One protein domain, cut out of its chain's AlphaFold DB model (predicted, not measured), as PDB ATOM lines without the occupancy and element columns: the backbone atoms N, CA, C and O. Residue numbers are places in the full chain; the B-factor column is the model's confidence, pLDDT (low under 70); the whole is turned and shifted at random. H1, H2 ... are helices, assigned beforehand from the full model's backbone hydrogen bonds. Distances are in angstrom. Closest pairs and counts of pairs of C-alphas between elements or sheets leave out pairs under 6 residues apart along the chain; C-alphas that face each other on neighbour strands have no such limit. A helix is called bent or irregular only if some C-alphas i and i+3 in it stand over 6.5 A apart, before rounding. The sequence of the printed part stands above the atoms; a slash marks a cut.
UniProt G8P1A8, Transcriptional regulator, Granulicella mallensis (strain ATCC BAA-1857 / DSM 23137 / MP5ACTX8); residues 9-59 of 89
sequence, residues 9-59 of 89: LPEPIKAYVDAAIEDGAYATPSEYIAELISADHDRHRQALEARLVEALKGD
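What this domain is: This is residues 9 to 59 of the 89 residues of the protein "Transcriptional regulator" of Granulicella mallensis (strain ATCC BAA-1857 / DSM 23137 / MP5ACTX8) (UniProt G8P1A8). One long helix, H2, makes the length of the model, and a shorter helix, H1, meets it near its first end at close to a right angle, as an L. The six residues between the helices loop round this corner, and from residue 36 on the long arm sticks out with nothing packed on it. The printed part has 51 residues with two named helices, H1 then H2, and no named strand; the class is all helix. The whole is extended, with a radius of gyration of the C-alphas of 16.7 A, and the C-alphas span 51 by 21 by 14 A.

How they stand to each other: H2, residues 29 to 57, touches H1, residues 11 to 22, with its residues 29 to 32 alone. H1 touches H2 with residues 17 to 21 alone. The closest C-alphas of the two are those of Val 17 and Pro 29, 6.3 A apart. Their lines are about perpendicular, at 82 degrees, and their centres are 23.7 A apart. Residues 36 to 59, of which 36 to 57 belong to H2, stand free. In both H1 and H2, every O i to N i+4 pair is within hydrogen-bond range.

Where its parts are: H2 measures 42.3 A from its first to its last C-alpha, from Pro 29 at (20.909, -10.781, 43.977) to Lys 57 at (12.801, -52.084, 47.725). H1 has 12 residues and measures 16.4 A, and its C-alpha 11 is at (11.981, -7.322, 34.191). Neither helix is bent.

The domain as a whole: The two C-alphas farthest apart are those of Glu 22 and Asp 59, 52.1 A. The printed part runs from residue 9 to residue 59 and has no cut. The link from H1 to H2 is short, with 6 residues between them. The mean pLDDT of the printed part is 91.3, and no printed residue is under 70.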
ATOM      1  N   LEU A   9      18.069 -11.207  33.058       86.69
ATOM      2  CA  LEU A   9      16.756 -11.570  33.583       86.69
ATOM      3  C   LEU A   9      15.666 -10.692  32.948       86.69
ATOM      4  O   LEU A   9      15.896  -9.501  32.743       86.69
ATOM      5  N   PRO A  10      14.473 -11.243  32.659       94.62
ATOM      6  CA  PRO A  10      13.288 -10.449  32.357       94.62
ATOM      7  C   PRO A  10      12.925  -9.511  33.516       94.62
ATOM      8  O   PRO A  10      13.074  -9.884  34.682       94.62
ATOM      9  N   GLU A  11      12.357  -8.345  33.199       93.19
ATOM     10  CA  GLU A  11      11.981  -7.322  34.191       93.19
ATOM     11  C   GLU A  11      11.131  -7.859  35.360       93.19
ATOM     12  O   GLU A  11      11.464  -7.566  36.507       93.19
ATOM     13  N   PRO A  12      10.104  -8.714  35.143       94.69
ATOM     14  CA  PRO A  12       9.306  -9.239  36.253       94.69
ATOM     15  C   PRO A  12      10.120 -10.092  37.232       94.69
ATOM     16  O   PRO A  12       9.864 -10.079  38.433       94.69
ATOM     17  N   ILE A  13      11.109 -10.834  36.724       91.81
ATOM     18  CA  ILE A  13      11.970 -11.679  37.555       91.81
ATOM     19  C   ILE A  13      12.948 -10.804  38.333       91.81
ATOM     20  O   ILE A  13      13.147 -11.033  39.522       91.81
ATOM     21  N   LYS A  14      13.515  -9.777  37.692       91.19
ATOM     22  CA  LYS A  14      14.381  -8.810  38.370       91.19
ATOM     23  C   LYS A  14      13.649  -8.132  39.533       91.19
ATOM     24  O   LYS A  14      14.158  -8.154  40.645       91.19
ATOM     25  N   ALA A  15      12.441  -7.614  39.298       93.00
ATOM     26  CA  ALA A  15      11.639  -6.955  40.331       93.00
ATOM     27  C   ALA A  15      11.332  -7.877  41.525       93.00
ATOM     28  O   ALA A  15      11.353  -7.440  42.671       93.00
ATOM     29  N   TYR A  16      11.088  -9.164  41.266       91.62
ATOM     30  CA  TYR A  16      10.888 -10.152  42.325       91.62
ATOM     31  C   TYR A  16      12.155 -10.369  43.172       91.62
ATOM     32  O   TYR A  16      12.072 -10.443  44.395       91.62
ATOM     33  N   VAL A  17      13.328 -10.454  42.533       91.25
ATOM     34  CA  VAL A  17      14.614 -10.587  43.241       91.25
ATOM     35  C   VAL A  17      14.916  -9.332  44.061       91.25
ATOM     36  O   VAL A  17      15.334  -9.452  45.208       91.25
ATOM     37  N   ASP A  18      14.662  -8.146  43.506       90.88
ATOM     38  CA  ASP A  18      14.858  -6.874  44.208       90.88
ATOM     39  C   ASP A  18      13.971  -6.792  45.465       90.88
ATOM     40  O   ASP A  18      14.466  -6.469  46.542       90.88
ATOM     41  N   ALA A  19      12.697  -7.196  45.376       91.75
ATOM     42  CA  ALA A  19      11.796  -7.244  46.531       91.75
ATOM     43  C   ALA A  19      12.277  -8.213  47.631       91.75
ATOM     44  O   ALA A  19      12.156  -7.917  48.817       91.75
ATOM     45  N   ALA A  20      12.860  -9.358  47.255       89.00
ATOM     46  CA  ALA A  20      13.424 -10.314  48.212       89.00
ATOM     47  C   ALA A  20      14.665  -9.767  48.948       89.00
ATOM     48  O   ALA A  20      14.952 -10.174  50.073       89.00
ATOM     49  N   ILE A  21      15.402  -8.847  48.319       92.06
ATOM     50  CA  ILE A  21      16.534  -8.140  48.932       92.06
ATOM     51  C   ILE A  21      16.026  -7.023  49.850       92.06
ATOM     52  O   ILE A  21      16.552  -6.848  50.947       92.06
ATOM     53  N   GLU A  22      14.990  -6.288  49.435       91.56
ATOM     54  CA  GLU A  22      14.360  -5.234  50.246       91.56
ATOM     55  C   GLU A  22      13.751  -5.770  51.550       91.56
ATOM     56  O   GLU A  22      13.819  -5.093  52.576       91.56
ATOM     57  N   ASP A  23      13.232  -7.003  51.543       89.88
ATOM     58  CA  ASP A  23      12.749  -7.706  52.745       89.88
ATOM     59  C   ASP A  23      13.888  -8.101  53.715       89.88
ATOM     60  O   ASP A  23      13.659  -8.601  54.814       89.88
ATOM     61  N   GLY A  24      15.149  -7.868  53.329       86.44
ATOM     62  CA  GLY A  24      16.332  -8.117  54.154       86.44
ATOM     63  C   GLY A  24      16.730  -9.589  54.257       86.44
ATOM     64  O   GLY A  24      17.651  -9.917  55.006       86.44
ATOM     65  N   ALA A  25      16.072 -10.478  53.509       83.31
ATOM     66  CA  ALA A  25      16.379 -11.905  53.502       83.31
ATOM     67  C   ALA A  25      17.719 -12.225  52.811       83.31
ATOM     68  O   ALA A  25      18.336 -13.240  53.126       83.31
ATOM     69  N   TYR A  26      18.179 -11.362  51.896       90.25
ATOM     70  CA  TYR A  26      19.421 -11.534  51.136       90.25
ATOM     71  C   TYR A  26      20.132 -10.192  50.957       90.25
ATOM     72  O   TYR A  26      19.486  -9.174  50.719       90.25
ATOM     73  N   ALA A  27      21.466 -10.174  51.021       87.69
ATOM     74  CA  ALA A  27      22.251  -8.948  50.871       87.69
ATOM     75  C   ALA A  27      22.530  -8.596  49.402       87.69
ATOM     76  O   ALA A  27      22.803  -7.439  49.078       87.69
ATOM     77  N   THR A  28      22.500  -9.585  48.500       89.81
ATOM     78  CA  THR A  28      22.738  -9.376  47.064       89.81
ATOM     79  C   THR A  28      21.862 -10.282  46.192       89.81
ATOM     80  O   THR A  28      21.508 -11.386  46.613       89.81
ATOM     81  N   PRO A  29      21.594  -9.900  44.927       88.62
ATOM     82  CA  PRO A  29      20.909 -10.781  43.977       88.62
ATOM     83  C   PRO A  29      21.644 -12.107  43.756       88.62
ATOM     84  O   PRO A  29      21.021 -13.153  43.587       88.62
ATOM     85  N   SER A  30      22.982 -12.077  43.760       89.00
ATOM     86  CA  SER A  30      23.814 -13.269  43.576       89.00
ATOM     87  C   SER A  30      23.649 -14.273  44.713       89.00
ATOM     88  O   SER A  30      23.655 -15.473  44.454       89.00
ATOM     89  N   GLU A  31      23.476 -13.796  45.943       89.38
ATOM     90  CA  GLU A  31      23.210 -14.637  47.111       89.38
ATOM     91  C   GLU A  31      21.845 -15.320  46.998       89.38
ATOM     92  O   GLU A  31      21.764 -16.542  47.112       89.38
ATOM     93  N   TYR A  32      20.801 -14.559  46.653       91.06
ATOM     94  CA  TYR A  32      19.467 -15.111  46.415       91.06
ATOM     95  C   TYR A  32      19.478 -16.209  45.340       91.06
ATOM     96  O   TYR A  32      18.925 -17.293  45.524       91.06
ATOM     97  N   ILE A  33      20.144 -15.952  44.211       90.19
ATOM     98  CA  ILE A  33      20.231 -16.915  43.107       90.19
ATOM     99  C   ILE A  33      21.038 -18.156  43.514       90.19
ATOM    100  O   ILE A  33      20.665 -19.270  43.145       90.19
ATOM    101  N   ALA A  34      22.131 -17.990  44.261       89.56
ATOM    102  CA  ALA A  34      22.942 -19.112  44.724       89.56
ATOM    103  C   ALA A  34      22.150 -20.033  45.662       89.56
ATOM    104  O   ALA A  34      22.202 -21.257  45.506       89.56
ATOM    105  N   GLU A  35      21.376 -19.456  46.578       92.38
ATOM    106  CA  GLU A  35      20.499 -20.215  47.470       92.38
ATOM    107  C   GLU A  35      19.389 -20.919  46.679       92.38
ATOM    108  O   GLU A  35      19.153 -22.114  46.862       92.38
ATOM    109  N   LEU A  36      18.770 -20.225  45.716       92.62
ATOM    110  CA  LEU A  36      17.744 -20.802  44.845       92.62
ATOM    111  C   LEU A  36      18.262 -22.027  44.075       92.62
ATOM    112  O   LEU A  36      17.573 -23.047  44.012       92.62
ATOM    113  N   ILE A  37      19.470 -21.938  43.508       92.12
ATOM    114  CA  ILE A  37      20.114 -23.040  42.780       92.12
ATOM    115  C   ILE A  37      20.478 -24.180  43.734       92.12
ATOM    116  O   ILE A  37      20.282 -25.344  43.388       92.12
ATOM    117  N   SER A  38      20.977 -23.871  44.931       93.38
ATOM    118  CA  SER A  38      21.342 -24.886  45.928       93.38
ATOM    119  C   SER A  38      20.114 -25.663  46.399       93.38
ATOM    120  O   SER A  38      20.107 -26.894  46.371       93.38
ATOM    121  N   ALA A  39      19.029 -24.953  46.714       95.31
ATOM    122  CA  ALA A  39      17.751 -25.554  47.070       95.31
ATOM    123  C   ALA A  39      17.168 -26.387  45.918       95.31
ATOM    124  O   ALA A  39      16.590 -27.450  46.144       95.31
ATOM    125  N   ASP A  40      17.311 -25.929  44.672       96.38
ATOM    126  CA  ASP A  40      16.878 -26.692  43.504       96.38
ATOM    127  C   ASP A  40      17.685 -27.976  43.303       96.38
ATOM    128  O   ASP A  40      17.109 -29.049  43.107       96.38
ATOM    129  N   HIS A  41      19.005 -27.890  43.431       95.50
ATOM    130  CA  HIS A  41      19.891 -29.042  43.374       95.50
ATOM    131  C   HIS A  41      19.553 -30.066  44.465       95.50
ATOM    132  O   HIS A  41      19.453 -31.262  44.183       95.50
ATOM    133  N   ASP A  42      19.294 -29.610  45.691       96.50
ATOM    134  CA  ASP A  42      18.908 -30.491  46.791       96.50
ATOM    135  C   ASP A  42      17.552 -31.162  46.569       96.50
ATOM    136  O   ASP A  42      17.433 -32.364  46.810       96.50
ATOM    137  N   ARG A  43      16.550 -30.454  46.030       96.19
ATOM    138  CA  ARG A  43      15.267 -31.074  45.651       96.19
ATOM    139  C   ARG A  43      15.458 -32.179  44.614       96.19
ATOM    140  O   ARG A  43      14.896 -33.265  44.762       96.19
ATOM    141  N   HIS A  44      16.262 -31.930  43.580       95.31
ATOM    142  CA  HIS A  44      16.557 -32.930  42.552       95.31
ATOM    143  C   HIS A  44      17.298 -34.139  43.128       95.31
ATOM    144  O   HIS A  44      16.961 -35.283  42.809       95.31
ATOM    145  N   ARG A  45      18.268 -33.897  44.015       95.62
ATOM    146  CA  ARG A  45      19.014 -34.946  44.711       95.62
ATOM    147  C   ARG A  45      18.102 -35.800  45.587       95.62
ATOM    148  O   ARG A  45      18.120 -37.018  45.454       95.62
ATOM    149  N   GLN A  46      17.254 -35.184  46.407       95.69
ATOM    150  CA  GLN A  46      16.292 -35.895  47.257       95.69
ATOM    151  C   GLN A  46      15.300 -36.722  46.430       95.69
ATOM    152  O   GLN A  46      15.011 -37.869  46.768       95.69
ATOM    153  N   ALA A  47      14.807 -36.180  45.312       94.62
ATOM    154  CA  ALA A  47      13.927 -36.916  44.409       94.62
ATOM    155  C   ALA A  47      14.627 -38.135  43.782       94.62
ATOM    156  O   ALA A  47      14.015 -39.194  43.625       94.62
ATOM    157  N   LEU A  48      15.911 -38.007  43.434       95.00
ATOM    158  CA  LEU A  48      16.716 -39.123  42.945       95.00
ATOM    159  C   LEU A  48      16.946 -40.172  44.038       95.00
ATOM    160  O   LEU A  48      16.709 -41.351  43.797       95.00
ATOM    161  N   GLU A  49      17.361 -39.755  45.233       94.81
ATOM    162  CA  GLU A  49      17.568 -40.641  46.383       94.81
ATOM    163  C   GLU A  49      16.289 -41.423  46.712       94.81
ATOM    164  O   GLU A  49      16.336 -42.646  46.850       94.81
ATOM    165  N   ALA A  50      15.129 -40.760  46.733       94.44
ATOM    166  CA  ALA A  50      13.841 -41.411  46.956       94.44
ATOM    167  C   ALA A  50      13.545 -42.493  45.904       94.44
ATOM    168  O   ALA A  50      13.171 -43.612  46.258       94.44
ATOM    169  N   ARG A  51      13.782 -42.196  44.617       92.25
ATOM    170  CA  ARG A  51      13.620 -43.169  43.522       92.25
ATOM    171  C   ARG A  51      14.589 -44.343  43.635       92.25
ATOM    172  O   ARG A  51      14.217 -45.468  43.315       92.25
ATOM    173  N   LEU A  52      15.823 -44.105  44.075       91.56
ATOM    174  CA  LEU A  52      16.806 -45.168  44.290       91.56
ATOM    175  C   LEU A  52      16.405 -46.067  45.463       91.56
ATOM    176  O   LEU A  52      16.478 -47.287  45.345       91.56
ATOM    177  N   VAL A  53      15.925 -45.488  46.563       93.69
ATOM    178  CA  VAL A  53      15.404 -46.247  47.710       93.69
ATOM    179  C   VAL A  53      14.183 -47.077  47.311       93.69
ATOM    180  O   VAL A  53      14.075 -48.234  47.709       93.69
ATOM    181  N   GLU A  54      13.275 -46.518  46.513       91.12
ATOM    182  CA  GLU A  54      12.140 -47.258  45.957       91.12
ATOM    183  C   GLU A  54      12.611 -48.413  45.063       91.12
ATOM    184  O   GLU A  54      12.165 -49.546  45.234       91.12
ATOM    185  N   ALA A  55      13.572 -48.160  44.172       87.75
ATOM    186  CA  ALA A  55      14.136 -49.185  43.300       87.75
ATOM    187  C   ALA A  55      14.826 -50.317  44.082       87.75
ATOM    188  O   ALA A  55      14.705 -51.474  43.688       87.75
ATOM    189  N   LEU A  56      15.501 -50.007  45.196       88.25
ATOM    190  CA  LEU A  56      16.119 -51.000  46.085       88.25
ATOM    191  C   LEU A  56      15.095 -51.869  46.826       88.25
ATOM    192  O   LEU A  56      15.386 -53.022  47.128       88.25
ATOM    193  N   LYS A  57      13.916 -51.320  47.141       88.44
ATOM    194  CA  LYS A  57      12.801 -52.084  47.725       88.44
ATOM    195  C   LYS A  57      12.071 -52.935  46.686       88.44
ATOM    196  O   LYS A  57      11.344 -53.849  47.061       88.44
ATOM    197  N   GLY A  58      12.222 -52.599  45.409       81.25
ATOM    198  CA  GLY A  58      11.660 -53.355  44.304       81.25
ATOM    199  C   GLY A  58      12.384 -54.677  44.062       81.25
ATOM    200  O   GLY A  58      13.471 -54.945  44.572       81.25
ATOM    201  N   ASP A  59      11.776 -55.509  43.224       75.94
ATOM    202  CA  ASP A  59      12.328 -56.815  42.887       75.94
ATOM    203  C   ASP A  59      13.645 -56.690  42.115       75.94
ATOM    204  O   ASP A  59      13.694 -56.111  41.015       75.94
TER     205      ASP A  59